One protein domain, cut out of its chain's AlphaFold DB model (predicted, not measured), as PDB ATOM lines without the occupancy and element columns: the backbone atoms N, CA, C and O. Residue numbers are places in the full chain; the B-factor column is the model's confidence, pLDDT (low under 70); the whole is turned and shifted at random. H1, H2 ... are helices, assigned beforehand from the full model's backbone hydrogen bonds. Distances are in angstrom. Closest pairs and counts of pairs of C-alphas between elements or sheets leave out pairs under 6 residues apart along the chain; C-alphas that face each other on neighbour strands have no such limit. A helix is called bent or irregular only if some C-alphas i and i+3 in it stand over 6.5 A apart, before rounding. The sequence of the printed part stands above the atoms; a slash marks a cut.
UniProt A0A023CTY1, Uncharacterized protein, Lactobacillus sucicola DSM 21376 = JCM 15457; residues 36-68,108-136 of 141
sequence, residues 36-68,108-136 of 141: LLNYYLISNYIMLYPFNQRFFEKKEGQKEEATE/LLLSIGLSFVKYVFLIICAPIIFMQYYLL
ATOM      1  N   LEU A  36      28.834 -26.749  25.696       89.31
ATOM      2  CA  LEU A  36      28.448 -27.363  24.425       89.31
ATOM      3  C   LEU A  36      27.836 -26.345  23.455       89.31
ATOM      4  O   LEU A  36      28.239 -26.275  22.294       89.31
ATOM      5  N   LEU A  37      26.908 -25.513  23.933       87.12
ATOM      6  CA  LEU A  37      26.272 -24.483  23.117       87.12
ATOM      7  C   LEU A  37      27.270 -23.399  22.696       87.12
ATOM      8  O   LEU A  37      27.228 -22.965  21.548       87.12
ATOM      9  N   ASN A  38      28.194 -22.986  23.573       88.31
ATOM     10  CA  ASN A  38      29.235 -22.024  23.200       88.31
ATOM     11  C   ASN A  38      30.153 -22.595  22.119       88.31
ATOM     12  O   ASN A  38      30.430 -21.915  21.133       88.31
ATOM     13  N   TYR A  39      30.586 -23.848  22.273       89.75
ATOM     14  CA  TYR A  39      31.413 -24.515  21.273       89.75
ATOM     15  C   TYR A  39      30.692 -24.615  19.921       89.75
ATOM     16  O   TYR A  39      31.254 -24.246  18.890       89.75
ATOM     17  N   TYR A  40      29.423 -25.031  19.937       89.75
ATOM     18  CA  TYR A  40      28.569 -25.087  18.751       89.75
ATOM     19  C   TYR A  40      28.442 -23.718  18.070       89.75
ATOM     20  O   TYR A  40      28.678 -23.591  16.870       89.75
ATOM     21  N   LEU A  41      28.124 -22.674  18.839       89.88
ATOM     22  CA  LEU A  41      27.887 -21.333  18.312       89.88
ATOM     23  C   LEU A  41      29.159 -20.723  17.704       89.88
ATOM     24  O   LEU A  41      29.115 -20.182  16.600       89.88
ATOM     25  N   ILE A  42      30.290 -20.831  18.408       90.44
ATOM     26  CA  ILE A  42      31.588 -20.309  17.960       90.44
ATOM     27  C   ILE A  42      32.047 -21.044  16.697       90.44
ATOM     28  O   ILE A  42      32.431 -20.398  15.723       90.44
ATOM     29  N   SER A  43      31.971 -22.379  16.688       88.56
ATOM     30  CA  SER A  43      32.364 -23.195  15.533       88.56
ATOM     31  C   SER A  43      31.529 -22.855  14.296       88.56
ATOM     32  O   SER A  43      32.073 -22.582  13.222       88.56
ATOM     33  N   ASN A  44      30.208 -22.755  14.459       89.44
ATOM     34  CA  ASN A  44      29.311 -22.397  13.366       89.44
ATOM     35  C   ASN A  44      29.577 -20.990  12.832       89.44
ATOM     36  O   ASN A  44      29.594 -20.794  11.619       89.44
ATOM     37  N   TYR A  45      29.791 -20.018  13.717       88.44
ATOM     38  CA  TYR A  45      30.038 -18.633  13.330       88.44
ATOM     39  C   TYR A  45      31.375 -18.452  12.604       88.44
ATOM     40  O   TYR A  45      31.434 -17.746  11.600       88.44
ATOM     41  N   ILE A  46      32.441 -19.105  13.071       87.81
ATOM     42  CA  ILE A  46      33.755 -18.999  12.430       87.81
ATOM     43  C   ILE A  46      33.760 -19.774  11.115       87.81
ATOM     44  O   ILE A  46      34.162 -19.240  10.088       87.81
ATOM     45  N   MET A  47      33.317 -21.028  11.104       84.00
ATOM     46  CA  MET A  47      33.577 -21.916   9.972       84.00
ATOM     47  C   MET A  47      32.431 -21.931   8.958       84.00
ATOM     48  O   MET A  47      32.631 -21.650   7.776       84.00
ATOM     49  N   LEU A  48      31.220 -22.244   9.417       81.94
ATOM     50  CA  LEU A  48      30.097 -22.579   8.537       81.94
ATOM     51  C   LEU A  48      29.341 -21.349   8.038       81.94
ATOM     52  O   LEU A  48      28.888 -21.319   6.896       81.94
ATOM     53  N   TYR A  49      29.228 -20.315   8.862       83.12
ATOM     54  CA  TYR A  49      28.539 -19.081   8.513       83.12
ATOM     55  C   TYR A  49      29.152 -18.366   7.289       83.12
ATOM     56  O   TYR A  49      28.433 -18.175   6.303       83.12
ATOM     57  N   PRO A  50      30.456 -18.010   7.267       82.31
ATOM     58  CA  PRO A  50      31.043 -17.322   6.116       82.31
ATOM     59  C   PRO A  50      31.110 -18.218   4.876       82.31
ATOM     60  O   PRO A  50      31.059 -17.718   3.752       82.31
ATOM     61  N   PHE A  51      31.188 -19.539   5.066       79.06
ATOM     62  CA  PHE A  51      31.050 -20.495   3.976       79.06
ATOM     63  C   PHE A  51      29.657 -20.375   3.349       79.06
ATOM     64  O   PHE A  51      29.556 -20.012   2.181       79.06
ATOM     65  N   ASN A  52      28.590 -20.562   4.130       80.25
ATOM     66  CA  ASN A  52      27.205 -20.495   3.662       80.25
ATOM     67  C   ASN A  52      26.872 -19.148   3.008       80.25
ATOM     68  O   ASN A  52      26.262 -19.120   1.939       80.25
ATOM     69  N   GLN A  53      27.307 -18.033   3.606       79.31
ATOM     70  CA  GLN A  53      27.044 -16.695   3.075       79.31
ATOM     71  C   GLN A  53      27.578 -16.522   1.647       79.31
ATOM     72  O   GLN A  53      26.868 -16.000   0.792       79.31
ATOM     73  N   ARG A  54      28.779 -17.028   1.352       77.00
ATOM     74  CA  ARG A  54      29.349 -16.967  -0.001       77.00
ATOM     75  C   ARG A  54      28.534 -17.725  -1.036       77.00
ATOM     76  O   ARG A  54      28.417 -17.270  -2.172       77.00
ATOM     77  N   PHE A  55      27.968 -18.872  -0.667       70.81
ATOM     78  CA  PHE A  55      27.097 -19.619  -1.577       70.81
ATOM     79  C   PHE A  55      25.801 -18.866  -1.863       70.81
ATOM     80  O   PHE A  55      25.359 -18.840  -3.012       70.81
ATOM     81  N   PHE A  56      25.213 -18.233  -0.845       72.44
ATOM     82  CA  PHE A  56      24.017 -17.415  -1.030       72.44
ATOM     83  C   PHE A  56      24.298 -16.177  -1.886       72.44
ATOM     84  O   PHE A  56      23.563 -15.957  -2.842       72.44
ATOM     85  N   GLU A  57      25.388 -15.445  -1.635       71.81
ATOM     86  CA  GLU A  57      25.781 -14.274  -2.439       71.81
ATOM     87  C   GLU A  57      26.056 -14.664  -3.906       71.81
ATOM     88  O   GLU A  57      25.618 -13.976  -4.828       71.81
ATOM     89  N   LYS A  58      26.684 -15.824  -4.158       69.38
ATOM     90  CA  LYS A  58      26.889 -16.343  -5.523       69.38
ATOM     91  C   LYS A  58      25.571 -16.704  -6.228       69.38
ATOM     92  O   LYS A  58      25.445 -16.476  -7.429       69.38
ATOM     93  N   LYS A  59      24.591 -17.265  -5.508       65.38
ATOM     94  CA  LYS A  59      23.256 -17.582  -6.053       65.38
ATOM     95  C   LYS A  59      22.396 -16.337  -6.278       65.38
ATOM     96  O   LYS A  59      21.654 -16.301  -7.255       65.38
ATOM     97  N   GLU A  60      22.456 -15.356  -5.382       63.69
ATOM     98  CA  GLU A  60      21.731 -14.088  -5.526       63.69
ATOM     99  C   GLU A  60      22.249 -13.310  -6.743       63.69
ATOM    100  O   GLU A  60      21.436 -12.916  -7.576       63.69
ATOM    101  N   GLY A  61      23.572 -13.238  -6.943       60.72
ATOM    102  CA  GLY A  61      24.161 -12.627  -8.142       60.72
ATOM    103  C   GLY A  61      23.712 -13.292  -9.451       60.72
ATOM    104  O   GLY A  61      23.313 -12.607 -10.386       60.72
ATOM    105  N   GLN A  62      23.661 -14.630  -9.505       60.41
ATOM    106  CA  GLN A  62      23.152 -15.350 -10.686       60.41
ATOM    107  C   GLN A  62      21.661 -15.092 -10.956       60.41
ATOM    108  O   GLN A  62      21.235 -15.053 -12.111       60.41
ATOM    109  N   LYS A  63      20.846 -14.918  -9.907       60.47
ATOM    110  CA  LYS A  63      19.416 -14.605 -10.048       60.47
ATOM    111  C   LYS A  63      19.180 -13.163 -10.489       60.47
ATOM    112  O   LYS A  63      18.290 -12.936 -11.309       60.47
ATOM    113  N   GLU A  64      19.950 -12.206  -9.977       59.16
ATOM    114  CA  GLU A  64      19.888 -10.810 -10.424       59.16
ATOM    115  C   GLU A  64      20.310 -10.682 -11.891       59.16
ATOM    116  O   GLU A  64      19.577 -10.082 -12.676       59.16
ATOM    117  N   GLU A  65      21.396 -11.343 -12.302       57.94
ATOM    118  CA  GLU A  65      21.828 -11.375 -13.706       57.94
ATOM    119  C   GLU A  65      20.763 -11.991 -14.631       57.94
ATOM    120  O   GLU A  65      20.470 -11.436 -15.692       57.94
ATOM    121  N   ALA A  66      20.117 -13.091 -14.226       57.56
ATOM    122  CA  ALA A  66      19.031 -13.704 -14.995       57.56
ATOM    123  C   ALA A  66      17.790 -12.793 -15.102       57.56
ATOM    124  O   ALA A  66      17.157 -12.705 -16.157       57.56
ATOM    125  N   THR A  67      17.455 -12.075 -14.027       58.44
ATOM    126  CA  THR A  67      16.313 -11.145 -13.991       58.44
ATOM    127  C   THR A  67      16.581  -9.893 -14.835       58.44
ATOM    128  O   THR A  67      15.689  -9.404 -15.538       58.44
ATOM    129  N   GLU A  68      17.823  -9.399 -14.843       57.78
ATOM    130  CA  GLU A  68      18.243  -8.314 -15.730       57.78
ATOM    131  C   GLU A  68      18.216  -8.726 -17.206       57.78
ATOM    132  O   GLU A  68      17.766  -7.946 -18.049       57.78
ATOM    133  N   LEU A 108      12.997   1.059   8.781       75.94
ATOM    134  CA  LEU A 108      14.409   0.874   9.099       75.94
ATOM    135  C   LEU A 108      14.586  -0.109  10.269       75.94
ATOM    136  O   LEU A 108      15.366  -1.054  10.150       75.94
ATOM    137  N   LEU A 109      13.810   0.030  11.348       79.44
ATOM    138  CA  LEU A 109      13.833  -0.911  12.474       79.44
ATOM    139  C   LEU A 109      13.464  -2.335  12.044       79.44
ATOM    140  O   LEU A 109      14.126  -3.292  12.443       79.44
ATOM    141  N   LEU A 110      12.423  -2.474  11.222       83.88
ATOM    142  CA  LEU A 110      11.964  -3.762  10.711       83.88
ATOM    143  C   LEU A 110      13.020  -4.409   9.818       83.88
ATOM    144  O   LEU A 110      13.290  -5.598   9.967       83.88
ATOM    145  N   SER A 111      13.668  -3.645   8.939       82.00
ATOM    146  CA  SER A 111      14.730  -4.165   8.072       82.00
ATOM    147  C   SER A 111      15.966  -4.617   8.861       82.00
ATOM    148  O   SER A 111      16.533  -5.674   8.566       82.00
ATOM    149  N   ILE A 112      16.346  -3.881   9.912       82.19
ATOM    150  CA  ILE A 112      17.427  -4.268  10.828       82.19
ATOM    151  C   ILE A 112      17.036  -5.520  11.612       82.19
ATOM    152  O   ILE A 112      17.821  -6.465  11.669       82.19
ATOM    153  N   GLY A 113      15.829  -5.560  12.178       83.31
ATOM    154  CA  GLY A 113      15.326  -6.714  12.922       83.31
ATOM    155  C   GLY A 113      15.249  -7.971  12.056       83.31
ATOM    156  O   GLY A 113      15.700  -9.039  12.465       83.31
ATOM    157  N   LEU A 114      14.769  -7.841  10.819       85.31
ATOM    158  CA  LEU A 114      14.704  -8.945   9.865       85.31
ATOM    159  C   LEU A 114      16.105  -9.437   9.483       85.31
ATOM    160  O   LEU A 114      16.350 -10.643   9.446       85.31
ATOM    161  N   SER A 115      17.045  -8.514   9.263       80.06
ATOM    162  CA  SER A 115      18.450  -8.851   9.007       80.06
ATOM    163  C   SER A 115      19.079  -9.559  10.208       80.06
ATOM    164  O   SER A 115      19.757 -10.571  10.046       80.06
ATOM    165  N   PHE A 116      18.803  -9.086  11.422       84.88
ATOM    166  CA  PHE A 116      19.267  -9.705  12.656       84.88
ATOM    167  C   PHE A 116      18.767 -11.147  12.784       84.88
ATOM    168  O   PHE A 116      19.582 -12.049  12.981       84.88
ATOM    169  N   VAL A 117      17.461 -11.378  12.607       86.88
ATOM    170  CA  VAL A 117      16.856 -12.720  12.646       86.88
ATOM    171  C   VAL A 117      17.450 -13.614  11.561       86.88
ATOM    172  O   VAL A 117      17.798 -14.761  11.844       86.88
ATOM    173  N   LYS A 118      17.641 -13.088  10.344       85.94
ATOM    174  CA  LYS A 118      18.301 -13.806   9.244       85.94
ATOM    175  C   LYS A 118      19.696 -14.282   9.656       85.94
ATOM    176  O   LYS A 118      20.014 -15.454   9.463       85.94
ATOM    177  N   TYR A 119      20.518 -13.414  10.247       84.44
ATOM    178  CA  TYR A 119      21.864 -13.785  10.692       84.44
ATOM    179  C   TYR A 119      21.852 -14.772  11.862       84.44
ATOM    180  O   TYR A 119      22.620 -15.729  11.848       84.44
ATOM    181  N   VAL A 120      20.954 -14.599  12.837       85.62
ATOM    182  CA  VAL A 120      20.773 -15.557  13.940       85.62
ATOM    183  C   VAL A 120      20.430 -16.944  13.396       85.62
ATOM    184  O   VAL A 120      21.078 -17.928  13.755       85.62
ATOM    185  N   PHE A 121      19.464 -17.019  12.481       87.38
ATOM    186  CA  PHE A 121      19.067 -18.265  11.836       87.38
ATOM    187  C   PHE A 121      20.225 -18.889  11.049       87.38
ATOM    188  O   PHE A 121      20.502 -20.074  11.203       87.38
ATOM    189  N   LEU A 122      20.956 -18.094  10.260       84.94
ATOM    190  CA  LEU A 122      22.112 -18.566   9.493       84.94
ATOM    191  C   LEU A 122      23.229 -19.132  10.376       84.94
ATOM    192  O   LEU A 122      23.871 -20.092   9.964       84.94
ATOM    193  N   ILE A 123      23.465 -18.567  11.566       85.69
ATOM    194  CA  ILE A 123      24.475 -19.059  12.516       85.69
ATOM    195  C   ILE A 123      24.002 -20.351  13.196       85.69
ATOM    196  O   ILE A 123      24.756 -21.321  13.277       85.69
ATOM    197  N   ILE A 124      22.757 -20.397  13.677       87.31
ATOM    198  CA  ILE A 124      22.226 -21.571  14.390       87.31
ATOM    199  C   ILE A 124      22.053 -22.753  13.434       87.31
ATOM    200  O   ILE A 124      22.454 -23.868  13.761       87.31
ATOM    201  N   CYS A 125      21.484 -22.519  12.253       85.56
ATOM    202  CA  CYS A 125      21.206 -23.547  11.253       85.56
ATOM    203  C   CYS A 125      22.380 -23.794  10.297       85.56
ATOM    204  O   CYS A 125      22.239 -24.587   9.366       85.56
ATOM    205  N   ALA A 126      23.538 -23.163  10.523       83.44
ATOM    206  CA  ALA A 126      24.719 -23.299   9.677       83.44
ATOM    207  C   ALA A 126      25.081 -24.758   9.314       83.44
ATOM    208  O   ALA A 126      25.304 -25.011   8.127       83.44
ATOM    209  N   PRO A 127      25.095 -25.729  10.254       81.81
ATOM    210  CA  PRO A 127      25.414 -27.122   9.934       81.81
ATOM    211  C   PRO A 127      24.321 -27.824   9.135       81.81
ATOM    212  O   PRO A 127      24.640 -28.615   8.256       81.81
ATOM    213  N   ILE A 128      23.043 -27.516   9.370       83.31
ATOM    214  CA  ILE A 128      21.933 -28.092   8.592       83.31
ATOM    215  C   ILE A 128      22.007 -27.600   7.146       83.31
ATOM    216  O   ILE A 128      21.905 -28.393   6.215       83.31
ATOM    217  N   ILE A 129      22.248 -26.300   6.966       80.81
ATOM    218  CA  ILE A 129      22.431 -25.673   5.656       80.81
ATOM    219  C   ILE A 129      23.628 -26.310   4.942       80.81
ATOM    220  O   ILE A 129      23.511 -26.728   3.793       80.81
ATOM    221  N   PHE A 130      24.758 -26.446   5.638       79.00
ATOM    222  CA  PHE A 130      25.944 -27.098   5.095       79.00
ATOM    223  C   PHE A 130      25.663 -28.550   4.682       79.00
ATOM    224  O   PHE A 130      25.999 -28.930   3.566       79.00
ATOM    225  N   MET A 131      24.994 -29.343   5.524       79.81
ATOM    226  CA  MET A 131      24.623 -30.731   5.214       79.81
ATOM    227  C   MET A 131      23.680 -30.804   4.007       79.81
ATOM    228  O   MET A 131      23.912 -31.593   3.098       79.81
ATOM    229  N   GLN A 132      22.650 -29.957   3.944       78.44
ATOM    230  CA  GLN A 132      21.724 -29.930   2.811       78.44
ATOM    231  C   GLN A 132      22.443 -29.586   1.502       78.44
ATOM    232  O   GLN A 132      22.182 -30.197   0.472       78.44
ATOM    233  N   TYR A 133      23.372 -28.633   1.527       71.75
ATOM    234  CA  TYR A 133      24.091 -28.242   0.318       71.75
ATOM    235  C   TYR A 133      25.216 -29.199  -0.066       71.75
ATOM    236  O   TYR A 133      25.444 -29.405  -1.253       71.75
ATOM    237  N   TYR A 134      25.927 -29.770   0.902       69.75
ATOM    238  CA  TYR A 134      27.107 -30.591   0.641       69.75
ATOM    239  C   TYR A 134      26.777 -32.081   0.493       69.75
ATOM    240  O   TYR A 134      27.363 -32.748  -0.354       69.75
ATOM    241  N   LEU A 135      25.831 -32.608   1.280       63.75
ATOM    242  CA  LEU A 135      25.439 -34.024   1.243       63.75
ATOM    243  C   LEU A 135      24.216 -34.280   0.360       63.75
ATOM    244  O   LEU A 135      24.193 -35.284  -0.343       63.75
ATOM    245  N   LEU A 136      23.217 -33.387   0.375       63.59
ATOM    246  CA  LEU A 136      22.043 -33.488  -0.508       63.59
ATOM    247  C   LEU A 136      22.207 -32.707  -1.822       63.59
ATOM    248  O   LEU A 136      21.329 -32.759  -2.676       63.59
TER     249      LEU A 136
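What this domain is: This is residues 36 to 68 and 108 to 136 of the 141 residues of an uncharacterized protein of Lactobacillus sucicola DSM 21376 = JCM 15457 (UniProt A0A023CTY1). One long bent helix, H1, is crossed near its bend by a second line of chain, H2 followed by the shorter H3, making a flat, lopsided cross. The crossing is a small core where residues near the bend of H1 meet the end of H2 and the start of H3; two helix ends stick out from it, residues 56 to 68 of H1 and residues 108 to 118 of H2. The printed part has 62 residues with three named helices, in the order H1, H2, H3, and no named strand; the class is all helix. The whole is loose, with a radius of gyration of the C-alphas of 13.6 A, and spans 46 by 36 by 16 A.

Where its parts are: Begin with H1, residues 36 to 68, which by its hydrogen bonds was assigned as one helix but is bent: C-alphas 46 and 49 are 6.5 A apart. Find C-alpha 36 at (28.448, -27.363, 24.425); from there the arm H1a runs to residue 46, 15.6 A. The arm H1b runs from residue 49 to residue 68, 28.5 A, and ends at C-alpha 68, (18.243, -8.314, -15.730). Look next at C-alpha 108, (14.409, 0.874, 9.099), where H2 begins; it runs to residue 124, 24.3 A. H3 holds residues 126 to 134, 11.9 A.

How they stand to each other: Start at the bend, where the lines of H1a and H1b stand at a steep tilt of 44 degrees. H2 touches H1a with residues 123 to 124 alone; the closest C-alphas, those of Tyr 45 and Ile 123, are 5.6 A apart. These two run opposite ways at a steep tilt of 68 degrees, only just short of about perpendicular. H1b and H2 only just touch, with 3 pairs of C-alphas within 8 A, the closest being Tyr 49 and Ile 123 at 5.7 A; the tilt is steep, 55 degrees. H1b touches H3 with residues 49 to 52 alone, the closest C-alphas being Tyr 49 and Ala 126 at 5.8 A, at a steep tilt of 58 degrees, the same way. H1a and H3 only just touch, and only at their ends, with 3 pairs within 8 A. H2 and H3 meet only through their link. In H1a, H1b, H2 and H3 every O i to N i+4 pair is within hydrogen-bond range.

The domain as a whole: The C-alphas farthest apart are those of Leu 36 and Glu 68, 45.6 A. Residues 69 to 107 are not printed, and C-alphas 68 and 108 are 26.8 A apart across the cut between H1 and H2. The link from H2 to H3 is tight. The mean pLDDT of the printed part is 78.4; look for values under 70 at residues 58 to 68 and 134 to 136.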